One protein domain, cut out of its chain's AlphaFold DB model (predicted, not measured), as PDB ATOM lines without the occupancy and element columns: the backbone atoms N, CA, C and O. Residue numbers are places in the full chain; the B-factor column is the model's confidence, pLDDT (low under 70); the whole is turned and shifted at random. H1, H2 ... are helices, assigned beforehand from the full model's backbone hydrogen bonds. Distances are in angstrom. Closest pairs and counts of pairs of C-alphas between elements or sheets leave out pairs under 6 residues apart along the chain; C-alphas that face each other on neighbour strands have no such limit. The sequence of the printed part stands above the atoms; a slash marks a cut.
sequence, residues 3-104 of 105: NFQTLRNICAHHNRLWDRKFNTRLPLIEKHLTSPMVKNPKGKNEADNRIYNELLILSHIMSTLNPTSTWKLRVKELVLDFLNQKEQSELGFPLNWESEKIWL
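This is residues 3 to 104 of the 105 residues of an uncharacterized protein of Turicimonas muris (UniProt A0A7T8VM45). The longest helix, H2, makes a helical hairpin with H3, joined near one end of each; short H4 follows beyond the end of H3, and H1 stands crosswise near the first half of H2, residues 8 to 14 sticking out. A long loop, residues 13 to 50, links H1 to H2. The 102 printed residues, under half in named elements, hold four helices, H1 to H4, and no named strand: all helix, compact, radius of gyration of the C-alphas 13.2 A, spans 35 by 33 by 27 A.

H2, residues 51 to 65, is 21.0 A long from C-alpha 51 at (-12.360, -42.900, 41.124). H3 is residues 71 to 82, 16.5 A; H4, 85 to 90, ends at (-5.001, -40.056, 36.084); H1 is 3 to 12, 14.1 A.

H2 touches H3 with residues 59 to 62 alone, closest C-alphas Ser 59 and Lys 72, 5.6 A, a shallow tilt of 30 degrees, opposite ways. H1 and H2 are close but not clearly touching, C-alphas of Phe 4 and Glu 54 closest at 7.4 A, about perpendicular at 82 degrees. H1 and H3 are apart. In the four helices every O i to N i+4 pair is within hydrogen-bond range.

The printed part has no cut; H1 to H2 is the long link. Residue 44 is under pLDDT 70.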
ATOM      1  N   ASN A   3     -19.966 -40.369  48.926       81.81
ATOM      2  CA  ASN A   3     -19.229 -40.490  47.673       81.81
ATOM      3  C   ASN A   3     -19.994 -41.286  46.614       81.81
ATOM      4  O   ASN A   3     -20.121 -40.803  45.496       81.81
ATOM      5  N   PHE A   4     -20.633 -42.402  46.976       85.44
ATOM      6  CA  PHE A   4     -21.487 -43.143  46.040       85.44
ATOM      7  C   PHE A   4     -22.701 -42.352  45.559       85.44
ATOM      8  O   PHE A   4     -23.038 -42.425  44.381       85.44
ATOM      9  N   GLN A   5     -23.319 -41.538  46.420       86.75
ATOM     10  CA  GLN A   5     -24.382 -40.634  45.978       86.75
ATOM     11  C   GLN A   5     -23.853 -39.626  44.951       86.75
ATOM     12  O   GLN A   5     -24.495 -39.375  43.934       86.75
ATOM     13  N   THR A   6     -22.662 -39.077  45.200       88.06
ATOM     14  CA  THR A   6     -22.001 -38.141  44.284       88.06
ATOM     15  C   THR A   6     -21.666 -38.820  42.957       88.06
ATOM     16  O   THR A   6     -22.015 -38.290  41.908       88.06
ATOM     17  N   LEU A   7     -21.056 -40.008  42.992       89.94
ATOM     18  CA  LEU A   7     -20.723 -40.811  41.814       89.94
ATOM     19  C   LEU A   7     -21.973 -41.124  40.985       89.94
ATOM     20  O   LEU A   7     -22.010 -40.815  39.798       89.94
ATOM     21  N   ARG A   8     -23.032 -41.642  41.620       90.56
ATOM     22  CA  ARG A   8     -24.313 -41.921  40.958       90.56
ATOM     23  C   ARG A   8     -24.890 -40.667  40.297       90.56
ATOM     24  O   ARG A   8     -25.324 -40.743  39.152       90.56
ATOM     25  N   ASN A   9     -24.887 -39.527  40.991       90.94
ATOM     26  CA  ASN A   9     -25.399 -38.269  40.440       90.94
ATOM     27  C   ASN A   9     -24.590 -37.822  39.215       90.94
ATOM     28  O   ASN A   9     -25.173 -37.401  38.223       90.94
ATOM     29  N   ILE A  10     -23.262 -37.945  39.249       89.19
ATOM     30  CA  ILE A  10     -22.406 -37.621  38.098       89.19
ATOM     31  C   ILE A  10     -22.785 -38.481  36.895       89.19
ATOM     32  O   ILE A  10     -23.031 -37.930  35.823       89.19
ATOM     33  N   CYS A  11     -22.889 -39.801  37.086       88.69
ATOM     34  CA  CYS A  11     -23.276 -40.729  36.026       88.69
ATOM     35  C   CYS A  11     -24.666 -40.407  35.462       88.69
ATOM     36  O   CYS A  11     -24.837 -40.364  34.249       88.69
ATOM     37  N   ALA A  12     -25.644 -40.140  36.332       91.00
ATOM     38  CA  ALA A  12     -27.018 -39.829  35.932       91.00
ATOM     39  C   ALA A  12     -27.137 -38.514  35.146       91.00
ATOM     40  O   ALA A  12     -28.051 -38.354  34.346       91.00
ATOM     41  N   HIS A  13     -26.211 -37.581  35.365       91.81
ATOM     42  CA  HIS A  13     -26.129 -36.327  34.621       91.81
ATOM     43  C   HIS A  13     -25.127 -36.381  33.459       91.81
ATOM     44  O   HIS A  13     -24.804 -35.333  32.907       91.81
ATOM     45  N   HIS A  14     -24.615 -37.566  33.100       86.19
ATOM     46  CA  HIS A  14     -23.620 -37.761  32.035       86.19
ATOM     47  C   HIS A  14     -22.389 -36.847  32.161       86.19
ATOM     48  O   HIS A  14     -21.758 -36.469  31.176       86.19
ATOM     49  N   ASN A  15     -22.045 -36.483  33.395       88.62
ATOM     50  CA  ASN A  15     -20.918 -35.616  33.679       88.62
ATOM     51  C   ASN A  15     -19.601 -36.399  33.604       88.62
ATOM     52  O   ASN A  15     -19.539 -37.605  33.854       88.62
ATOM     53  N   ARG A  16     -18.519 -35.682  33.305       85.12
ATOM     54  CA  ARG A  16     -17.172 -36.247  33.204       85.12
ATOM     55  C   ARG A  16     -16.684 -36.786  34.553       85.12
ATOM     56  O   ARG A  16     -16.768 -36.099  35.574       85.12
ATOM     57  N   LEU A  17     -16.153 -38.007  34.537       85.25
ATOM     58  CA  LEU A  17     -15.559 -38.660  35.710       85.25
ATOM     59  C   LEU A  17     -14.033 -38.718  35.671       85.25
ATOM     60  O   LEU A  17     -13.416 -38.847  36.725       85.25
ATOM     61  N   TRP A  18     -13.426 -38.655  34.486       79.69
ATOM     62  CA  TRP A  18     -12.071 -39.167  34.321       79.69
ATOM     63  C   TRP A  18     -10.960 -38.284  34.897       79.69
ATOM     64  O   TRP A  18      -9.928 -38.786  35.322       79.69
ATOM     65  N   ASP A  19     -11.190 -36.980  34.986       80.19
ATOM     66  CA  ASP A  19     -10.291 -35.992  35.590       80.19
ATOM     67  C   ASP A  19     -10.779 -35.540  36.977       80.19
ATOM     68  O   ASP A  19     -10.241 -34.602  37.579       80.19
ATOM     69  N   ARG A  20     -11.825 -36.186  37.508       83.88
ATOM     70  CA  ARG A  20     -12.508 -35.714  38.705       83.88
ATOM     71  C   ARG A  20     -11.869 -36.262  39.973       83.88
ATOM     72  O   ARG A  20     -11.713 -37.464  40.177       83.88
ATOM     73  N   LYS A  21     -11.609 -35.339  40.894       90.12
ATOM     74  CA  LYS A  21     -11.304 -35.630  42.293       90.12
ATOM     75  C   LYS A  21     -12.550 -35.377  43.130       90.12
ATOM     76  O   LYS A  21     -13.143 -34.302  43.052       90.12
ATOM     77  N   PHE A  22     -12.962 -36.356  43.926       88.88
ATOM     78  CA  PHE A  22     -14.086 -36.207  44.843       88.88
ATOM     79  C   PHE A  22     -13.717 -35.229  45.966       88.88
ATOM     80  O   PHE A  22     -12.654 -35.342  46.577       88.88
ATOM     81  N   ASN A  23     -14.600 -34.266  46.255       86.38
ATOM     82  CA  ASN A  23     -14.373 -33.278  47.321       86.38
ATOM     83  C   ASN A  23     -14.286 -33.935  48.704       86.38
ATOM     84  O   ASN A  23     -13.547 -33.481  49.572       86.38
ATOM     85  N   THR A  24     -15.039 -35.015  48.907       84.06
ATOM     86  CA  THR A  24     -14.992 -35.815  50.128       84.06
ATOM     87  C   THR A  24     -14.039 -36.985  49.926       84.06
ATOM     88  O   THR A  24     -14.233 -37.808  49.031       84.06
ATOM     89  N   ARG A  25     -13.009 -37.065  50.768       87.19
ATOM     90  CA  ARG A  25     -12.102 -38.215  50.808       87.19
ATOM     91  C   ARG A  25     -12.750 -39.348  51.589       87.19
ATOM     92  O   ARG A  25     -13.411 -39.108  52.600       87.19
ATOM     93  N   LEU A  26     -12.559 -40.576  51.124       88.56
ATOM     94  CA  LEU A  26     -12.926 -41.744  51.911       88.56
ATOM     95  C   LEU A  26     -11.922 -41.913  53.063       88.56
ATOM     96  O   LEU A  26     -10.726 -41.662  52.866       88.56
ATOM     97  N   PRO A  27     -12.370 -42.355  54.251       89.50
ATOM     98  CA  PRO A  27     -11.442 -42.850  55.259       89.50
ATOM     99  C   PRO A  27     -10.710 -44.081  54.710       89.50
ATOM    100  O   PRO A  27     -11.258 -44.809  53.879       89.50
ATOM    101  N   LEU A  28      -9.489 -44.340  55.181       90.19
ATOM    102  CA  LEU A  28      -8.829 -45.611  54.879       90.19
ATOM    103  C   LEU A  28      -9.556 -46.761  55.577       90.19
ATOM    104  O   LEU A  28      -9.595 -46.840  56.805       90.19
ATOM    105  N   ILE A  29     -10.122 -47.659  54.778       89.19
ATOM    106  CA  ILE A  29     -10.749 -48.892  55.241       89.19
ATOM    107  C   ILE A  29      -9.706 -49.999  55.096       89.19
ATOM    108  O   ILE A  29      -9.483 -50.517  54.010       89.19
ATOM    109  N   GLU A  30      -9.027 -50.341  56.188       82.62
ATOM    110  CA  GLU A  30      -8.005 -51.404  56.169       82.62
ATOM    111  C   GLU A  30      -8.587 -52.783  56.507       82.62
ATOM    112  O   GLU A  30      -8.003 -53.812  56.178       82.62
ATOM    113  N   LYS A  31      -9.757 -52.822  57.153       81.75
ATOM    114  CA  LYS A  31     -10.424 -54.066  57.548       81.75
ATOM    115  C   LYS A  31     -11.460 -54.481  56.509       81.75
ATOM    116  O   LYS A  31     -12.177 -53.641  55.977       81.75
ATOM    117  N   HIS A  32     -11.575 -55.789  56.294       83.94
ATOM    118  CA  HIS A  32     -12.585 -56.451  55.457       83.94
ATOM    119  C   HIS A  32     -12.475 -56.245  53.942       83.94
ATOM    120  O   HIS A  32     -13.046 -57.047  53.215       83.94
ATOM    121  N   LEU A  33     -11.706 -55.271  53.446       87.50
ATOM    122  CA  LEU A  33     -11.450 -55.158  52.010       87.50
ATOM    123  C   LEU A  33     -10.520 -56.268  51.505       87.50
ATOM    124  O   LEU A  33      -9.520 -56.611  52.131       87.50
ATOM    125  N   THR A  34     -10.844 -56.800  50.327       87.44
ATOM    126  CA  THR A  34     -10.075 -57.860  49.654       87.44
ATOM    127  C   THR A  34      -8.718 -57.368  49.139       87.44
ATOM    128  O   THR A  34      -7.764 -58.142  49.084       87.44
ATOM    129  N   SER A  35      -8.641 -56.083  48.785       91.56
ATOM    130  CA  SER A  35      -7.445 -55.395  48.298       91.56
ATOM    131  C   SER A  35      -7.304 -54.033  48.983       91.56
ATOM    132  O   SER A  35      -8.319 -53.431  49.347       91.56
ATOM    133  N   PRO A  36      -6.071 -53.536  49.179       92.38
ATOM    134  CA  PRO A  36      -5.828 -52.273  49.860       92.38
ATOM    135  C   PRO A  36      -6.314 -51.073  49.037       92.38
ATOM    136  O   PRO A  36      -6.214 -51.039  47.811       92.38
ATOM    137  N   MET A  37      -6.797 -50.046  49.736       94.75
ATOM    138  CA  MET A  37      -7.086 -48.746  49.128       94.75
ATOM    139  C   MET A  37      -5.791 -48.001  48.792       94.75
ATOM    140  O   MET A  37      -4.800 -48.080  49.522       94.75
ATOM    141  N   VAL A  38      -5.831 -47.179  47.744       94.44
ATOM    142  CA  VAL A  38      -4.747 -46.236  47.446       94.44
ATOM    143  C   VAL A  38      -4.789 -45.107  48.471       94.44
ATOM    144  O   VAL A  38      -5.815 -44.437  48.623       94.44
ATOM    145  N   LYS A  39      -3.677 -44.891  49.179       93.88
ATOM    146  CA  LYS A  39      -3.542 -43.847  50.206       93.88
ATOM    147  C   LYS A  39      -3.355 -42.467  49.573       93.88
ATOM    148  O   LYS A  39      -2.703 -42.331  48.540       93.88
ATOM    149  N   ASN A  40      -3.889 -41.433  50.218       90.88
ATOM    150  CA  ASN A  40      -3.608 -40.044  49.869       90.88
ATOM    151  C   ASN A  40      -2.128 -39.739  50.182       90.88
ATOM    152  O   ASN A  40      -1.743 -39.804  51.350       90.88
ATOM    153  N   PRO A  41      -1.300 -39.335  49.203       84.00
ATOM    154  CA  PRO A  41       0.115 -39.044  49.450       84.00
ATOM    155  C   PRO A  41       0.338 -37.858  50.402       84.00
ATOM    156  O   PRO A  41       1.421 -37.719  50.961       84.00
ATOM    157  N   LYS A  42      -0.668 -36.993  50.594       84.19
ATOM    158  CA  LYS A  42      -0.578 -35.793  51.441       84.19
ATOM    159  C   LYS A  42      -1.247 -35.936  52.812       84.19
ATOM    160  O   LYS A  42      -1.113 -35.035  53.630       84.19
ATOM    161  N   GLY A  43      -1.992 -37.016  53.056       72.56
ATOM    162  CA  GLY A  43      -2.835 -37.162  54.243       72.56
ATOM    163  C   GLY A  43      -2.520 -38.439  55.007       72.56
ATOM    164  O   GLY A  43      -2.628 -39.534  54.459       72.56
ATOM    165  N   LYS A  44      -2.177 -38.321  56.295       67.75
ATOM    166  CA  LYS A  44      -2.168 -39.482  57.192       67.75
ATOM    167  C   LYS A  44      -3.627 -39.913  57.401       67.75
ATOM    168  O   LYS A  44      -4.417 -39.130  57.912       67.75
ATOM    169  N   ASN A  45      -3.956 -41.145  57.017       82.44
ATOM    170  CA  ASN A  45      -5.254 -41.818  57.213       82.44
ATOM    171  C   ASN A  45      -6.389 -41.512  56.218       82.44
ATOM    172  O   ASN A  45      -7.539 -41.867  56.475       82.44
ATOM    173  N   GLU A  46      -6.085 -40.935  55.057       89.19
ATOM    174  CA  GLU A  46      -7.088 -40.696  54.014       89.19
ATOM    175  C   GLU A  46      -6.806 -41.509  52.755       89.19
ATOM    176  O   GLU A  46      -5.653 -41.739  52.385       89.19
ATOM    177  N   ALA A  47      -7.871 -41.905  52.067       92.62
ATOM    178  CA  ALA A  47      -7.768 -42.494  50.748       92.62
ATOM    179  C   ALA A  47      -7.530 -41.419  49.675       92.62
ATOM    180  O   ALA A  47      -7.952 -40.256  49.789       92.62
ATOM    181  N   ASP A  48      -6.876 -41.822  48.591       94.00
ATOM    182  CA  ASP A  48      -6.887 -41.062  47.351       94.00
ATOM    183  C   ASP A  48      -8.340 -40.835  46.894       94.00
ATOM    184  O   ASP A  48      -9.203 -41.699  47.063       94.00
ATOM    185  N   ASN A  49      -8.622 -39.643  46.375       93.00
ATOM    186  CA  ASN A  49      -9.973 -39.197  46.041       93.00
ATOM    187  C   ASN A  49     -10.260 -39.215  44.542       93.00
ATOM    188  O   ASN A  49     -11.158 -38.510  44.090       93.00
ATOM    189  N   ARG A  50      -9.482 -39.965  43.768       94.06
ATOM    190  CA  ARG A  50      -9.827 -40.335  42.397       94.06
ATOM    191  C   ARG A  50     -10.720 -41.580  42.401       94.06
ATOM    192  O   ARG A  50     -10.935 -42.210  43.437       94.06
ATOM    193  N   ILE A  51     -11.276 -41.916  41.240       93.94
ATOM    194  CA  ILE A  51     -12.360 -42.900  41.124       93.94
ATOM    195  C   ILE A  51     -11.953 -44.330  41.501       93.94
ATOM    196  O   ILE A  51     -12.819 -45.110  41.893       93.94
ATOM    197  N   TYR A  52     -10.664 -44.681  41.428       95.06
ATOM    198  CA  TYR A  52     -10.204 -46.048  41.687       95.06
ATOM    199  C   TYR A  52     -10.701 -46.619  43.024       95.06
ATOM    200  O   TYR A  52     -11.242 -47.722  43.066       95.06
ATOM    201  N   ASN A  53     -10.590 -45.854  44.114       94.75
ATOM    202  CA  ASN A  53     -11.027 -46.319  45.432       94.75
ATOM    203  C   ASN A  53     -12.549 -46.531  45.508       94.75
ATOM    204  O   ASN A  53     -13.005 -47.428  46.215       94.75
ATOM    205  N   GLU A  54     -13.339 -45.759  44.755       93.81
ATOM    206  CA  GLU A  54     -14.785 -45.980  44.644       93.81
ATOM    207  C   GLU A  54     -15.078 -47.296  43.908       93.81
ATOM    208  O   GLU A  54     -15.892 -48.093  44.374       93.81
ATOM    209  N   LEU A  55     -14.379 -47.563  42.796       94.69
ATOM    210  CA  LEU A  55     -14.508 -48.813  42.035       94.69
ATOM    211  C   LEU A  55     -14.085 -50.033  42.858       94.69
ATOM    212  O   LEU A  55     -14.740 -51.071  42.793       94.69
ATOM    213  N   LEU A  56     -13.026 -49.904  43.658       94.81
ATOM    214  CA  LEU A  56     -12.536 -50.968  44.529       94.81
ATOM    215  C   LEU A  56     -13.570 -51.336  45.602       94.81
ATOM    216  O   LEU A  56     -13.875 -52.517  45.787       94.81
ATOM    217  N   ILE A  57     -14.177 -50.343  46.264       93.56
ATOM    218  CA  ILE A  57     -15.229 -50.600  47.259       93.56
ATOM    219  C   ILE A  57     -16.488 -51.158  46.587       93.56
ATOM    220  O   ILE A  57     -17.065 -52.118  47.096       93.56
ATOM    221  N   LEU A  58     -16.910 -50.612  45.441       93.31
ATOM    222  CA  LEU A  58     -18.051 -51.152  44.695       93.31
ATOM    223  C   LEU A  58     -17.813 -52.609  44.282       93.31
ATOM    224  O   LEU A  58     -18.709 -53.432  44.443       93.31
ATOM    225  N   SER A  59     -16.602 -52.954  43.838       93.88
ATOM    226  CA  SER A  59     -16.235 -54.330  43.469       93.88
ATOM    227  C   SER A  59     -16.328 -55.271  44.664       93.88
ATOM    228  O   SER A  59     -16.841 -56.385  44.543       93.88
ATOM    229  N   HIS A  60     -15.878 -54.813  45.832       92.69
ATOM    230  CA  HIS A  60     -15.967 -55.574  47.073       92.69
ATOM    231  C   HIS A  60     -17.425 -55.793  47.516       92.69
ATOM    232  O   HIS A  60     -17.821 -56.923  47.812       92.69
ATOM    233  N   ILE A  61     -18.252 -54.741  47.489       91.81
ATOM    234  CA  ILE A  61     -19.687 -54.830  47.801       91.81
ATOM    235  C   ILE A  61     -20.387 -55.786  46.831       91.81
ATOM    236  O   ILE A  61     -21.106 -56.681  47.268       91.81
ATOM    237  N   MET A  62     -20.145 -55.645  45.526       92.44
ATOM    238  CA  MET A  62     -20.738 -56.513  44.507       92.44
ATOM    239  C   MET A  62     -20.331 -57.974  44.698       92.44
ATOM    240  O   MET A  62     -21.191 -58.840  44.615       92.44
ATOM    241  N   SER A  63     -19.066 -58.243  45.033       90.25
ATOM    242  CA  SER A  63     -18.588 -59.606  45.314       90.25
ATOM    243  C   SER A  63     -19.247 -60.222  46.554       90.25
ATOM    244  O   SER A  63     -19.352 -61.440  46.649       90.25
ATOM    245  N   THR A  64     -19.700 -59.391  47.496       90.12
ATOM    246  CA  THR A  64     -20.381 -59.837  48.720       90.12
ATOM    247  C   THR A  64     -21.876 -60.058  48.488       90.12
ATOM    248  O   THR A  64     -22.435 -61.047  48.948       90.12
ATOM    249  N   LEU A  65     -22.533 -59.139  47.773       93.19
ATOM    250  CA  LEU A  65     -23.981 -59.177  47.539       93.19
ATOM    251  C   LEU A  65     -24.380 -60.111  46.394       93.19
ATOM    252  O   LEU A  65     -25.461 -60.693  46.425       93.19
ATOM    253  N   ASN A  66     -23.536 -60.231  45.371       93.25
ATOM    254  CA  ASN A  66     -23.769 -61.077  44.210       93.25
ATOM    255  C   ASN A  66     -22.444 -61.716  43.744       93.25
ATOM    256  O   ASN A  66     -21.817 -61.218  42.803       93.25
ATOM    257  N   PRO A  67     -22.011 -62.819  44.381       89.25
ATOM    258  CA  PRO A  67     -20.724 -63.456  44.095       89.25
ATOM    259  C   PRO A  67     -20.560 -63.954  42.652       89.25
ATOM    260  O   PRO A  67     -19.435 -64.093  42.185       89.25
ATOM    261  N   THR A  68     -21.660 -64.211  41.937       91.75
ATOM    262  CA  THR A  68     -21.644 -64.649  40.529       91.75
ATOM    263  C   THR A  68     -21.650 -63.481  39.540       91.75
ATOM    264  O   THR A  68     -21.668 -63.685  38.326       91.75
ATOM    265  N   SER A  69     -21.637 -62.242  40.035       92.19
ATOM    266  CA  SER A  69     -21.600 -61.044  39.205       92.19
ATOM    267  C   SER A  69     -20.290 -60.933  38.427       92.19
ATOM    268  O   SER A  69     -19.205 -60.896  39.003       92.19
ATOM    269  N   THR A  70     -20.396 -60.729  37.115       92.81
ATOM    270  CA  THR A  70     -19.256 -60.426  36.235       92.81
ATOM    271  C   THR A  70     -18.872 -58.945  36.238       92.81
ATOM    272  O   THR A  70     -18.016 -58.520  35.466       92.81
ATOM    273  N   TRP A  71     -19.495 -58.120  37.091       93.81
ATOM    274  CA  TRP A  71     -19.347 -56.662  37.052       93.81
ATOM    275  C   TRP A  71     -17.891 -56.194  37.166       93.81
ATOM    276  O   TRP A  71     -17.451 -55.381  36.358       93.81
ATOM    277  N   LYS A  72     -17.125 -56.738  38.118       93.69
ATOM    278  CA  LYS A  72     -15.703 -56.401  38.300       93.69
ATOM    279  C   LYS A  72     -14.843 -56.782  37.088       93.69
ATOM    280  O   LYS A  72     -13.964 -56.011  36.717       93.69
ATOM    281  N   LEU A  73     -15.141 -57.909  36.434       93.94
ATOM    282  CA  LEU A  73     -14.453 -58.342  35.213       93.94
ATOM    283  C   LEU A  73     -14.740 -57.376  34.065       93.94
ATOM    284  O   LEU A  73     -13.809 -56.878  33.448       93.94
ATOM    285  N   ARG A  74     -16.007 -56.999  33.873       95.25
ATOM    286  CA  ARG A  74     -16.397 -56.011  32.855       95.25
ATOM    287  C   ARG A  74     -15.765 -54.643  33.094       95.25
ATOM    288  O   ARG A  74     -15.377 -53.973  32.147       95.25
ATOM    289  N   VAL A  75     -15.658 -54.205  34.351       95.31
ATOM    290  CA  VAL A  75     -14.935 -52.969  34.692       95.31
ATOM    291  C   VAL A  75     -13.459 -53.103  34.330       95.31
ATOM    292  O   VAL A  75     -12.911 -52.191  33.718       95.31
ATOM    293  N   LYS A  76     -12.826 -54.232  34.668       96.44
ATOM    294  CA  LYS A  76     -11.426 -54.490  34.327       96.44
ATOM    295  C   LYS A  76     -11.196 -54.462  32.815       96.44
ATOM    296  O   LYS A  76     -10.298 -53.758  32.372       96.44
ATOM    297  N   GLU A  77     -12.028 -55.162  32.049       96.75
ATOM    298  CA  GLU A  77     -12.004 -55.173  30.580       96.75
ATOM    299  C   GLU A  77     -12.129 -53.755  30.018       96.75
ATOM    300  O   GLU A  77     -11.257 -53.316  29.281       96.75
ATOM    301  N   LEU A  78     -13.122 -52.974  30.458       95.88
ATOM    302  CA  LEU A  78     -13.294 -51.591  29.999       95.88
ATOM    303  C   LEU A  78     -12.073 -50.704  30.285       95.88
ATOM    304  O   LEU A  78     -11.736 -49.838  29.481       95.88
ATOM    305  N   VAL A  79     -11.417 -50.884  31.431       95.69
ATOM    306  CA  VAL A  79     -10.208 -50.115  31.758       95.69
ATOM    307  C   VAL A  79      -9.040 -50.541  30.868       95.69
ATOM    308  O   VAL A  79      -8.307 -49.678  30.397       95.69
ATOM    309  N   LEU A  80      -8.870 -51.841  30.620       96.38
ATOM    310  CA  LEU A  80      -7.775 -52.360  29.796       96.38
ATOM    311  C   LEU A  80      -7.962 -52.063  28.301       96.38
ATOM    312  O   LEU A  80      -6.986 -51.752  27.624       96.38
ATOM    313  N   ASP A  81      -9.197 -52.116  27.805       97.50
ATOM    314  CA  ASP A  81      -9.512 -51.945  26.385       97.50
ATOM    315  C   ASP A  81      -9.462 -50.477  25.947       97.50
ATOM    316  O   ASP A  81      -9.094 -50.177  24.810       97.50
ATOM    317  N   PHE A  82      -9.847 -49.552  26.834       95.81
ATOM    318  CA  PHE A  82     -10.062 -48.151  26.461       95.81
ATOM    319  C   PHE A  82      -9.077 -47.164  27.079       95.81
ATOM    320  O   PHE A  82      -9.065 -46.013  26.645       95.81
ATOM    321  N   LEU A  83      -8.279 -47.563  28.077       95.31
ATOM    322  CA  LEU A  83      -7.390 -46.641  28.783       95.31
ATOM    323  C   LEU A  83      -5.942 -47.109  28.736       95.31
ATOM    324  O   LEU A  83      -5.600 -48.208  29.177       95.31
ATOM    325  N   ASN A  84      -5.056 -46.224  28.289       95.69
ATOM    326  CA  ASN A  84      -3.620 -46.446  28.404       95.69
ATOM    327  C   ASN A  84      -3.136 -46.240  29.853       95.69
ATOM    328  O   ASN A  84      -3.830 -45.682  30.705       95.69
ATOM    329  N   GLN A  85      -1.899 -46.647  30.143       95.06
ATOM    330  CA  GLN A  85      -1.334 -46.586  31.497       95.06
ATOM    331  C   GLN A  85      -1.334 -45.170  32.106       95.06
ATOM    332  O   GLN A  85      -1.507 -45.013  33.318       95.06
ATOM    333  N   LYS A  86      -1.160 -44.125  31.285       94.69
ATOM    334  CA  LYS A  86      -1.204 -42.732  31.749       94.69
ATOM    335  C   LYS A  86      -2.620 -42.359  32.195       94.69
ATOM    336  O   LYS A  86      -2.783 -41.827  33.289       94.69
ATOM    337  N   GLU A  87      -3.629 -42.686  31.395       94.88
ATOM    338  CA  GLU A  87      -5.043 -42.421  31.705       94.88
ATOM    339  C   GLU A  87      -5.507 -43.202  32.944       94.88
ATOM    340  O   GLU A  87      -6.180 -42.659  33.820       94.88
ATOM    341  N   GLN A  88      -5.068 -44.456  33.087       95.50
ATOM    342  CA  GLN A  88      -5.301 -45.247  34.299       95.50
ATOM    343  C   GLN A  88      -4.712 -44.553  35.542       95.50
ATOM    344  O   GLN A  88      -5.371 -44.441  36.581       95.50
ATOM    345  N   SER A  89      -3.497 -44.008  35.438       94.19
ATOM    346  CA  SER A  89      -2.873 -43.254  36.531       94.19
ATOM    347  C   SER A  89      -3.640 -41.969  36.878       94.19
ATOM    348  O   SER A  89      -3.804 -41.639  38.058       94.19
ATOM    349  N   GLU A  90      -4.175 -41.257  35.882       93.44
ATOM    350  CA  GLU A  90      -5.001 -40.056  36.084       93.44
ATOM    351  C   GLU A  90      -6.288 -40.368  36.867       93.44
ATOM    352  O   GLU A  90      -6.660 -39.612  37.770       93.44
ATOM    353  N   LEU A  91      -6.878 -41.545  36.637       94.25
ATOM    354  CA  LEU A  91      -8.013 -42.098  37.392       94.25
ATOM    355  C   LEU A  91      -7.643 -42.663  38.774       94.25
ATOM    356  O   LEU A  91      -8.523 -43.025  39.563       94.25
ATOM    357  N   GLY A  92      -6.350 -42.721  39.092       94.38
ATOM    358  CA  GLY A  92      -5.832 -43.153  40.386       94.38
ATOM    359  C   GLY A  92      -5.617 -44.651  40.528       94.38
ATOM    360  O   GLY A  92      -5.453 -45.116  41.656       94.38
ATOM    361  N   PHE A  93      -5.594 -45.395  39.421       96.06
ATOM    362  CA  PHE A  93      -5.192 -46.794  39.445       96.06
ATOM    363  C   PHE A  93      -3.701 -46.895  39.819       96.06
ATOM    364  O   PHE A  93      -2.876 -46.166  39.251       96.06
ATOM    365  N   PRO A  94      -3.329 -47.749  40.791       95.69
ATOM    366  CA  PRO A  94      -1.930 -48.016  41.097       95.69
ATOM    367  C   PRO A  94      -1.279 -48.848  39.984       95.69
ATOM    368  O   PRO A  94      -1.953 -49.422  39.131       95.69
ATOM    369  N   LEU A  95       0.051 -48.928  39.993       95.12
ATOM    370  CA  LEU A  95       0.769 -49.828  39.094       95.12
ATOM    371  C   LEU A  95       0.376 -51.286  39.390       95.12
ATOM    372  O   LEU A  95       0.273 -51.656  40.559       95.12
ATOM    373  N   ASN A  96       0.203 -52.102  38.347       94.56
ATOM    374  CA  ASN A  96      -0.176 -53.518  38.441       94.56
ATOM    375  C   ASN A  96      -1.497 -53.762  39.198       94.56
ATOM    376  O   ASN A  96      -1.678 -54.816  39.816       94.56
ATOM    377  N   TRP A  97      -2.418 -52.795  39.186       95.88
ATOM    378  CA  TRP A  97      -3.718 -52.910  39.851       95.88
ATOM    379  C   TRP A  97      -4.511 -54.129  39.371       95.88
ATOM    380  O   TRP A  97      -5.260 -54.717  40.135       95.88
ATOM    381  N   GLU A  98      -4.331 -54.557  38.127       95.38
ATOM    382  CA  GLU A  98      -4.992 -55.709  37.523       95.38
ATOM    383  C   GLU A  98      -4.621 -57.042  38.190       95.38
ATOM    384  O   GLU A  98      -5.343 -58.031  38.014       95.38
ATOM    385  N   SER A  99      -3.514 -57.052  38.944       95.12
ATOM    386  CA  SER A  99      -3.008 -58.186  39.727       95.12
ATOM    387  C   SER A  99      -3.511 -58.189  41.175       95.12
ATOM    388  O   SER A  99      -3.262 -59.138  41.918       95.12
ATOM    389  N   GLU A 100      -4.215 -57.140  41.604       94.62
ATOM    390  CA  GLU A 100      -4.816 -57.088  42.933       94.62
ATOM    391  C   GLU A 100      -5.928 -58.133  43.074       94.62
ATOM    392  O   GLU A 100      -6.722 -58.353  42.158       94.62
ATOM    393  N   LYS A 101      -6.026 -58.755  44.257       92.94
ATOM    394  CA  LYS A 101      -6.931 -59.891  44.528       92.94
ATOM    395  C   LYS A 101      -8.379 -59.635  44.112       92.94
ATOM    396  O   LYS A 101      -9.039 -60.549  43.621       92.94
ATOM    397  N   ILE A 102      -8.872 -58.410  44.299       92.62
ATOM    398  CA  ILE A 102     -10.243 -58.040  43.926       92.62
ATOM    399  C   ILE A 102     -10.513 -58.146  42.410       92.62
ATOM    400  O   ILE A 102     -11.662 -58.354  42.029       92.62
ATOM    401  N   TRP A 103      -9.481 -58.068  41.562       94.50
ATOM    402  CA  TRP A 103      -9.568 -58.060  40.093       94.50
ATOM    403  C   TRP A 103      -9.129 -59.377  39.420       94.50
ATOM    404  O   TRP A 103      -9.062 -59.446  38.187       94.50
ATOM    405  N   LEU A 104      -8.798 -60.412  40.200       89.56
ATOM    406  CA  LEU A 104      -8.344 -61.720  39.695       89.56
ATOM    407  C   LEU A 104      -9.467 -62.749  39.488       89.56
ATOM    408  O   LEU A 104      -9.222 -63.800  38.904       89.56
TER     409      LEU A 104